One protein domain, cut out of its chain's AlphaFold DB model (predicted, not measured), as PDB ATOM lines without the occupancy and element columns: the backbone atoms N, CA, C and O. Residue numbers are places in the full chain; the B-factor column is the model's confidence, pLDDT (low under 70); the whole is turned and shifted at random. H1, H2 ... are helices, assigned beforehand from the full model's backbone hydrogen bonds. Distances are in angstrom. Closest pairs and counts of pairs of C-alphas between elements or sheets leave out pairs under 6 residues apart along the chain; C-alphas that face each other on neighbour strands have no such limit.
ATOM      1  N   GLU A   5     -45.475  54.437 -38.431       97.62
ATOM      2  CA  GLU A   5     -46.064  55.598 -39.115       97.62
ATOM      3  C   GLU A   5     -46.946  55.228 -40.313       97.62
ATOM      4  O   GLU A   5     -47.837  55.978 -40.702       97.62
ATOM      5  N   GLN A   6     -46.679  54.073 -40.923       98.19
ATOM      6  CA  GLN A   6     -47.388  53.576 -42.096       98.19
ATOM      7  C   GLN A   6     -48.346  52.425 -41.755       98.19
ATOM      8  O   GLN A   6     -48.832  51.754 -42.664       98.19
ATOM      9  N   GLY A   7     -48.613  52.188 -40.464       98.25
ATOM     10  CA  GLY A   7     -49.510  51.136 -39.982       98.25
ATOM     11  C   GLY A   7     -48.952  49.716 -40.120       98.25
ATOM     12  O   GLY A   7     -49.730  48.776 -40.213       98.25
ATOM     13  N   LYS A   8     -47.621  49.563 -40.175       98.44
ATOM     14  CA  LYS A   8     -46.912  48.300 -40.457       98.44
ATOM     15  C   LYS A   8     -45.957  47.857 -39.347       98.44
ATOM     16  O   LYS A   8     -44.936  47.220 -39.606       98.44
ATOM     17  N   PHE A   9     -46.246  48.249 -38.106       98.06
ATOM     18  CA  PHE A   9     -45.387  47.927 -36.964       98.06
ATOM     19  C   PHE A   9     -45.321  46.419 -36.693       98.06
ATOM     20  O   PHE A   9     -44.229  45.869 -36.604       98.06
ATOM     21  N   GLU A  10     -46.470  45.752 -36.605       98.00
ATOM     22  CA  GLU A  10     -46.530  44.327 -36.266       98.00
ATOM     23  C   GLU A  10     -45.845  43.457 -37.324       98.00
ATOM     24  O   GLU A  10     -45.129  42.506 -37.003       98.00
ATOM     25  N   GLU A  11     -46.017  43.795 -38.603       98.50
ATOM     26  CA  GLU A  11     -45.401  43.055 -39.698       98.50
ATOM     27  C   GLU A  11     -43.881  43.218 -39.722       98.50
ATOM     28  O   GLU A  11     -43.181  42.209 -39.837       98.50
ATOM     29  N   ILE A  12     -43.354  44.445 -39.566       98.19
ATOM     30  CA  ILE A  12     -41.896  44.622 -39.501       98.19
ATOM     31  C   ILE A  12     -41.332  43.935 -38.254       98.19
ATOM     32  O   ILE A  12     -40.331  43.233 -38.346       98.19
ATOM     33  N   HIS A  13     -42.004  44.062 -37.107       97.62
ATOM     34  CA  HIS A  13     -41.570  43.472 -35.845       97.62
ATOM     35  C   HIS A  13     -41.439  41.949 -35.955       97.62
ATOM     36  O   HIS A  13     -40.412  41.385 -35.575       97.62
ATOM     37  N   ARG A  14     -42.434  41.281 -36.557       97.62
ATOM     38  CA  ARG A  14     -42.402  39.830 -36.791       97.62
ATOM     39  C   ARG A  14     -41.234  39.407 -37.682       97.62
ATOM     40  O   ARG A  14     -40.564  38.424 -37.362       97.62
ATOM     41  N   ILE A  15     -40.976  40.135 -38.774       97.31
ATOM     42  CA  ILE A  15     -39.845  39.823 -39.658       97.31
ATOM     43  C   ILE A  15     -38.530  39.945 -38.891       97.31
ATOM     44  O   ILE A  15     -37.745  38.997 -38.910       97.31
ATOM     45  N   LEU A  16     -38.318  41.046 -38.165       96.88
ATOM     46  CA  LEU A  16     -37.083  41.275 -37.411       96.88
ATOM     47  C   LEU A  16     -36.861  40.206 -36.337       96.88
ATOM     48  O   LEU A  16     -35.761  39.664 -36.237       96.88
ATOM     49  N   TYR A  17     -37.910  39.816 -35.608       95.19
ATOM     50  CA  TYR A  17     -37.824  38.723 -34.637       95.19
ATOM     51  C   TYR A  17     -37.401  37.391 -35.268       95.19
ATOM     52  O   TYR A  17     -36.619  36.653 -34.669       95.19
ATOM     53  N   SER A  18     -37.882  37.090 -36.479       95.75
ATOM     54  CA  SER A  18     -37.503  35.872 -37.209       95.75
ATOM     55  C   SER A  18     -36.131  35.957 -37.899       95.75
ATOM     56  O   SER A  18     -35.508  34.928 -38.154       95.75
ATOM     57  N   ARG A  19     -35.633  37.170 -38.186       95.75
ATOM     58  CA  ARG A  19     -34.392  37.437 -38.936       95.75
ATOM     59  C   ARG A  19     -33.412  38.279 -38.115       95.75
ATOM     60  O   ARG A  19     -33.073  39.403 -38.470       95.75
ATOM     61  N   GLN A  20     -32.917  37.724 -37.013       92.62
ATOM     62  CA  GLN A  20     -32.066  38.462 -36.064       92.62
ATOM     63  C   GLN A  20     -30.676  38.841 -36.604       92.62
ATOM     64  O   GLN A  20     -30.054  39.764 -36.094       92.62
ATOM     65  N   LYS A  21     -30.172  38.143 -37.634       94.38
ATOM     66  CA  LYS A  21     -28.812  38.356 -38.169       94.38
ATOM     67  C   LYS A  21     -28.719  39.413 -39.275       94.38
ATOM     68  O   LYS A  21     -27.629  39.905 -39.530       94.38
ATOM     69  N   ALA A  22     -29.828  39.720 -39.943       92.62
ATOM     70  CA  ALA A  22     -29.871  40.561 -41.138       92.62
ATOM     71  C   ALA A  22     -30.775  41.766 -40.860       92.62
ATOM     72  O   ALA A  22     -31.957  41.743 -41.191       92.62
ATOM     73  N   GLN A  23     -30.247  42.761 -40.147       94.88
ATOM     74  CA  GLN A  23     -30.986  43.962 -39.724       94.88
ATOM     75  C   GLN A  23     -30.182  45.249 -39.940       94.88
ATOM     76  O   GLN A  23     -30.416  46.258 -39.275       94.88
ATOM     77  N   ASP A  24     -29.215  45.223 -40.856       96.31
ATOM     78  CA  ASP A  24     -28.609  46.459 -41.328       96.31
ATOM     79  C   ASP A  24     -29.633  47.313 -42.092       96.31
ATOM     80  O   ASP A  24     -30.749  46.898 -42.412       96.31
ATOM     81  N   LYS A  25     -29.246  48.551 -42.384       96.00
ATOM     82  CA  LYS A  25     -30.130  49.542 -42.993       96.00
ATOM     83  C   LYS A  25     -30.696  49.096 -44.343       96.00
ATOM     84  O   LYS A  25     -31.827  49.456 -44.656       96.00
ATOM     85  N   GLU A  26     -29.930  48.361 -45.145       97.62
ATOM     86  CA  GLU A  26     -30.378  47.901 -46.458       97.62
ATOM     87  C   GLU A  26     -31.446  46.817 -46.303       97.62
ATOM     88  O   GLU A  26     -32.532  46.932 -46.881       97.62
ATOM     89  N   GLU A  27     -31.198  45.847 -45.423       98.19
ATOM     90  CA  GLU A  27     -32.160  44.795 -45.096       98.19
ATOM     91  C   GLU A  27     -33.456  45.363 -44.514       98.19
ATOM     92  O   GLU A  27     -34.550  44.988 -44.935       98.19
ATOM     93  N   LEU A  28     -33.372  46.359 -43.625       98.00
ATOM     94  CA  LEU A  28     -34.558  47.031 -43.088       98.00
ATOM     95  C   LEU A  28     -35.421  47.668 -44.190       98.00
ATOM     96  O   LEU A  28     -36.652  47.583 -44.138       98.00
ATOM     97  N   LYS A  29     -34.800  48.284 -45.204       98.38
ATOM     98  CA  LYS A  29     -35.525  48.845 -46.354       98.38
ATOM     99  C   LYS A  29     -36.121  47.743 -47.237       98.38
ATOM    100  O   LYS A  29     -37.242  47.889 -47.729       98.38
ATOM    101  N   ASN A  30     -35.421  46.623 -47.414       98.44
ATOM    102  CA  ASN A  30     -35.937  45.460 -48.141       98.44
ATOM    103  C   ASN A  30     -37.159  44.857 -47.443       98.44
ATOM    104  O   ASN A  30     -38.192  44.648 -48.082       98.44
ATOM    105  N   TYR A  31     -37.107  44.691 -46.123       98.50
ATOM    106  CA  TYR A  31     -38.239  44.201 -45.341       98.50
ATOM    107  C   TYR A  31     -39.429  45.157 -45.378       98.50
ATOM    108  O   TYR A  31     -40.569  44.704 -45.458       98.50
ATOM    109  N   ALA A  32     -39.199  46.473 -45.395       98.38
ATOM    110  CA  ALA A  32     -40.275  47.445 -45.574       98.38
ATOM    111  C   ALA A  32     -41.027  47.242 -46.904       98.38
ATOM    112  O   ALA A  32     -42.256  47.353 -46.963       98.38
ATOM    113  N   ARG A  33     -40.309  46.887 -47.974       98.44
ATOM    114  CA  ARG A  33     -40.909  46.561 -49.278       98.44
ATOM    115  C   ARG A  33     -41.623  45.209 -49.239       98.44
ATOM    116  O   ARG A  33     -42.738  45.115 -49.748       98.44
ATOM    117  N   GLU A  34     -41.047  44.207 -48.571       98.19
ATOM    118  CA  GLU A  34     -41.659  42.882 -48.364       98.19
ATOM    119  C   GLU A  34     -43.019  42.979 -47.653       98.19
ATOM    120  O   GLU A  34     -44.005  42.398 -48.111       98.19
ATOM    121  N   ILE A  35     -43.113  43.787 -46.592       98.19
ATOM    122  CA  ILE A  35     -44.372  44.011 -45.853       98.19
ATOM    123  C   ILE A  35     -45.301  45.032 -46.521       98.19
ATOM    124  O   ILE A  35     -46.373  45.335 -45.985       98.19
ATOM    125  N   LYS A  36     -44.902  45.553 -47.688       98.06
ATOM    126  CA  LYS A  36     -45.664  46.501 -48.506       98.06
ATOM    127  C   LYS A  36     -46.055  47.752 -47.720       98.06
ATOM    128  O   LYS A  36     -47.238  48.092 -47.624       98.06
ATOM    129  N   VAL A  37     -45.067  48.443 -47.143       98.50
ATOM    130  CA  VAL A  37     -45.297  49.793 -46.603       98.50
ATOM    131  C   VAL A  37     -45.896  50.694 -47.686       98.50
ATOM    132  O   VAL A  37     -45.556  50.592 -48.865       98.50
ATOM    133  N   LYS A  38     -46.813  51.581 -47.290       98.38
ATOM    134  CA  LYS A  38     -47.608  52.393 -48.222       98.38
ATOM    135  C   LYS A  38     -46.751  53.351 -49.062       98.38
ATOM    136  O   LYS A  38     -47.076  53.619 -50.215       98.38
ATOM    137  N   TYR A  39     -45.673  53.867 -48.480       98.44
ATOM    138  CA  TYR A  39     -44.773  54.855 -49.064       98.44
ATOM    139  C   TYR A  39     -43.308  54.443 -48.819       98.44
ATOM    140  O   TYR A  39     -42.704  54.878 -47.833       98.44
ATOM    141  N   PRO A  40     -42.709  53.624 -49.704       98.38
ATOM    142  CA  PRO A  40     -41.332  53.148 -49.545       98.38
ATOM    143  C   PRO A  40     -40.298  54.278 -49.485       98.38
ATOM    144  O   PRO A  40     -39.437  54.260 -48.619       98.38
ATOM    145  N   VAL A  41     -40.442  55.316 -50.315       98.44
ATOM    146  CA  VAL A  41     -39.526  56.476 -50.302       98.44
ATOM    147  C   VAL A  41     -39.546  57.190 -48.946       98.44
ATOM    148  O   VAL A  41     -38.497  57.480 -48.386       98.44
ATOM    149  N   LYS A  42     -40.733  57.384 -48.351       98.44
ATOM    150  CA  LYS A  42     -40.856  57.978 -47.008       98.44
ATOM    151  C   LYS A  42     -40.274  57.082 -45.916       98.44
ATOM    152  O   LYS A  42     -39.798  57.586 -44.905       98.44
ATOM    153  N   PHE A  43     -40.348  55.760 -46.087       98.69
ATOM    154  CA  PHE A  43     -39.692  54.830 -45.172       98.69
ATOM    155  C   PHE A  43     -38.173  54.996 -45.245       98.69
ATOM    156  O   PHE A  43     -37.531  55.132 -44.205       98.69
ATOM    157  N   ASP A  44     -37.626  55.030 -46.462       98.62
ATOM    158  CA  ASP A  44     -36.195  55.183 -46.698       98.62
ATOM    159  C   ASP A  44     -35.684  56.494 -46.094       98.62
ATOM    160  O   ASP A  44     -34.742  56.456 -45.313       98.62
ATOM    161  N   GLU A  45     -36.359  57.619 -46.342       98.62
ATOM    162  CA  GLU A  45     -36.031  58.924 -45.749       98.62
ATOM    163  C   GLU A  45     -36.122  58.923 -44.215       98.62
ATOM    164  O   GLU A  45     -35.266  59.493 -43.538       98.62
ATOM    165  N   CYS A  46     -37.153  58.286 -43.649       98.56
ATOM    166  CA  CYS A  46     -37.320  58.167 -42.202       98.56
ATOM    167  C   CYS A  46     -36.151  57.415 -41.557       98.56
ATOM    168  O   CYS A  46     -35.613  57.857 -40.538       98.56
ATOM    169  N   LEU A  47     -35.759  56.291 -42.160       98.19
ATOM    170  CA  LEU A  47     -34.644  55.481 -41.689       98.19
ATOM    171  C   LEU A  47     -33.305  56.177 -41.956       98.19
ATOM    172  O   LEU A  47     -32.394  56.088 -41.137       98.19
ATOM    173  N   ASP A  48     -33.179  56.879 -43.085       98.31
ATOM    174  CA  ASP A  48     -31.938  57.526 -43.492       98.31
ATOM    175  C   ASP A  48     -31.559  58.706 -42.618       98.31
ATOM    176  O   ASP A  48     -30.391  58.825 -42.252       98.31
ATOM    177  N   ASN A  49     -32.553  59.499 -42.236       98.19
ATOM    178  CA  ASN A  49     -32.392  60.646 -41.352       98.19
ATOM    179  C   ASN A  49     -32.476  60.274 -39.865       98.19
ATOM    180  O   ASN A  49     -32.539  61.162 -39.022       98.19
ATOM    181  N   GLU A  50     -32.555  58.976 -39.550       97.81
ATOM    182  CA  GLU A  50     -32.765  58.458 -38.199       97.81
ATOM    183  C   GLU A  50     -33.878  59.195 -37.427       97.81
ATOM    184  O   GLU A  50     -33.741  59.511 -36.246       97.81
ATOM    185  N   LYS A  51     -35.006  59.472 -38.094       98.44
ATOM    186  CA  LYS A  51     -36.074  60.368 -37.605       98.44
ATOM    187  C   LYS A  51     -36.536  60.086 -36.165       98.44
ATOM    188  O   LYS A  51     -36.938  61.006 -35.460       98.44
ATOM    189  N   TYR A  52     -36.490  58.823 -35.732       98.31
ATOM    190  CA  TYR A  52     -36.910  58.379 -34.396       98.31
ATOM    191  C   TYR A  52     -35.766  58.026 -33.448       98.31
ATOM    192  O   TYR A  52     -36.039  57.483 -32.382       98.31
ATOM    193  N   ARG A  53     -34.506  58.324 -33.790       97.94
ATOM    194  CA  ARG A  53     -33.353  58.021 -32.929       97.94
ATOM    195  C   ARG A  53     -33.550  58.556 -31.517       97.94
ATOM    196  O   ARG A  53     -33.428  57.797 -30.568       97.94
ATOM    197  N   GLY A  54     -33.964  59.817 -31.395       98.38
ATOM    198  CA  GLY A  54     -34.207  60.438 -30.092       98.38
ATOM    199  C   GLY A  54     -35.304  59.752 -29.270       98.38
ATOM    200  O   GLY A  54     -35.154  59.639 -28.060       98.38
ATOM    201  N   LEU A  55     -36.369  59.252 -29.912       97.81
ATOM    202  CA  LEU A  55     -37.415  58.486 -29.224       97.81
ATOM    203  C   LEU A  55     -36.873  57.134 -28.743       97.81
ATOM    204  O   LEU A  55     -37.050  56.793 -27.583       97.81
ATOM    205  N   VAL A  56     -36.148  56.411 -29.602       96.81
ATOM    206  CA  VAL A  56     -35.523  55.127 -29.239       96.81
ATOM    207  C   VAL A  56     -34.539  55.304 -28.079       96.81
ATOM    208  O   VAL A  56     -34.554  54.517 -27.138       96.81
ATOM    209  N   ASP A  57     -33.712  56.348 -28.107       97.81
ATOM    210  CA  ASP A  57     -32.750  56.627 -27.040       97.81
ATOM    211  C   ASP A  57     -33.444  57.005 -25.720       97.81
ATOM    212  O   ASP A  57     -32.925  56.699 -24.644       97.81
ATOM    213  N   GLN A  58     -34.603  57.670 -25.788       97.25
ATOM    214  CA  GLN A  58     -35.422  57.978 -24.617       97.25
ATOM    215  C   GLN A  58     -36.050  56.706 -24.034       97.25
ATOM    216  O   GLN A  58     -35.854  56.440 -22.851       97.25
TER     217      GLN A  58
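This is residues 5 to 58 of the 111 residues of the protein "DSBA domain-containing protein" of Candidatus Lambdaproteobacteria bacterium (UniProt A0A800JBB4). Helix H2 folds back through a tight turn into H3 as a short helical hairpin, with H1 set steeply to H2, while residues 49 to 58, ending in H4, stick out as a free arm beyond H3. The printed part has 54 residues with four named helices, H1 to H4, and no named strand: all helix. It is compact, with a radius of gyration of the C-alphas of 10.9 A, spanning 26 by 23 by 19 A.

H1, residues 9 to 18, starts at C-alpha 9 (-45.387, 47.927, -36.964) and is 14.4 A long, as is H2, residues 25 to 34. H3, residues 40 to 48, measures 12.0 A. H4, residues 53 to 58, measures 8.6 A and ends at C-alpha 58 (-35.422, 57.978, -24.617).

H2 and H3 touch as a hairpin, opposite ways at a shallow tilt of 23 degrees; their closest C-alphas, Lys 29 and Asp 44, are 6.4 A apart. H1 and H2 only just touch, with 3 pairs of C-alphas within 8 A, the closest Ile 12 and Ala 32 at 6.9 A; their steep tilt is 63 degrees, opposite ways. H1 and H3 are apart; H4 touches no helix. In H1, H2, H3 and H4 every O i to N i+4 pair is within hydrogen-bond range.

The C-alphas farthest apart, Glu 34 and Gln 58, are 28.8 A apart. The printed part has no cut and no long link, and no printed residue is under 70 in pLDDT.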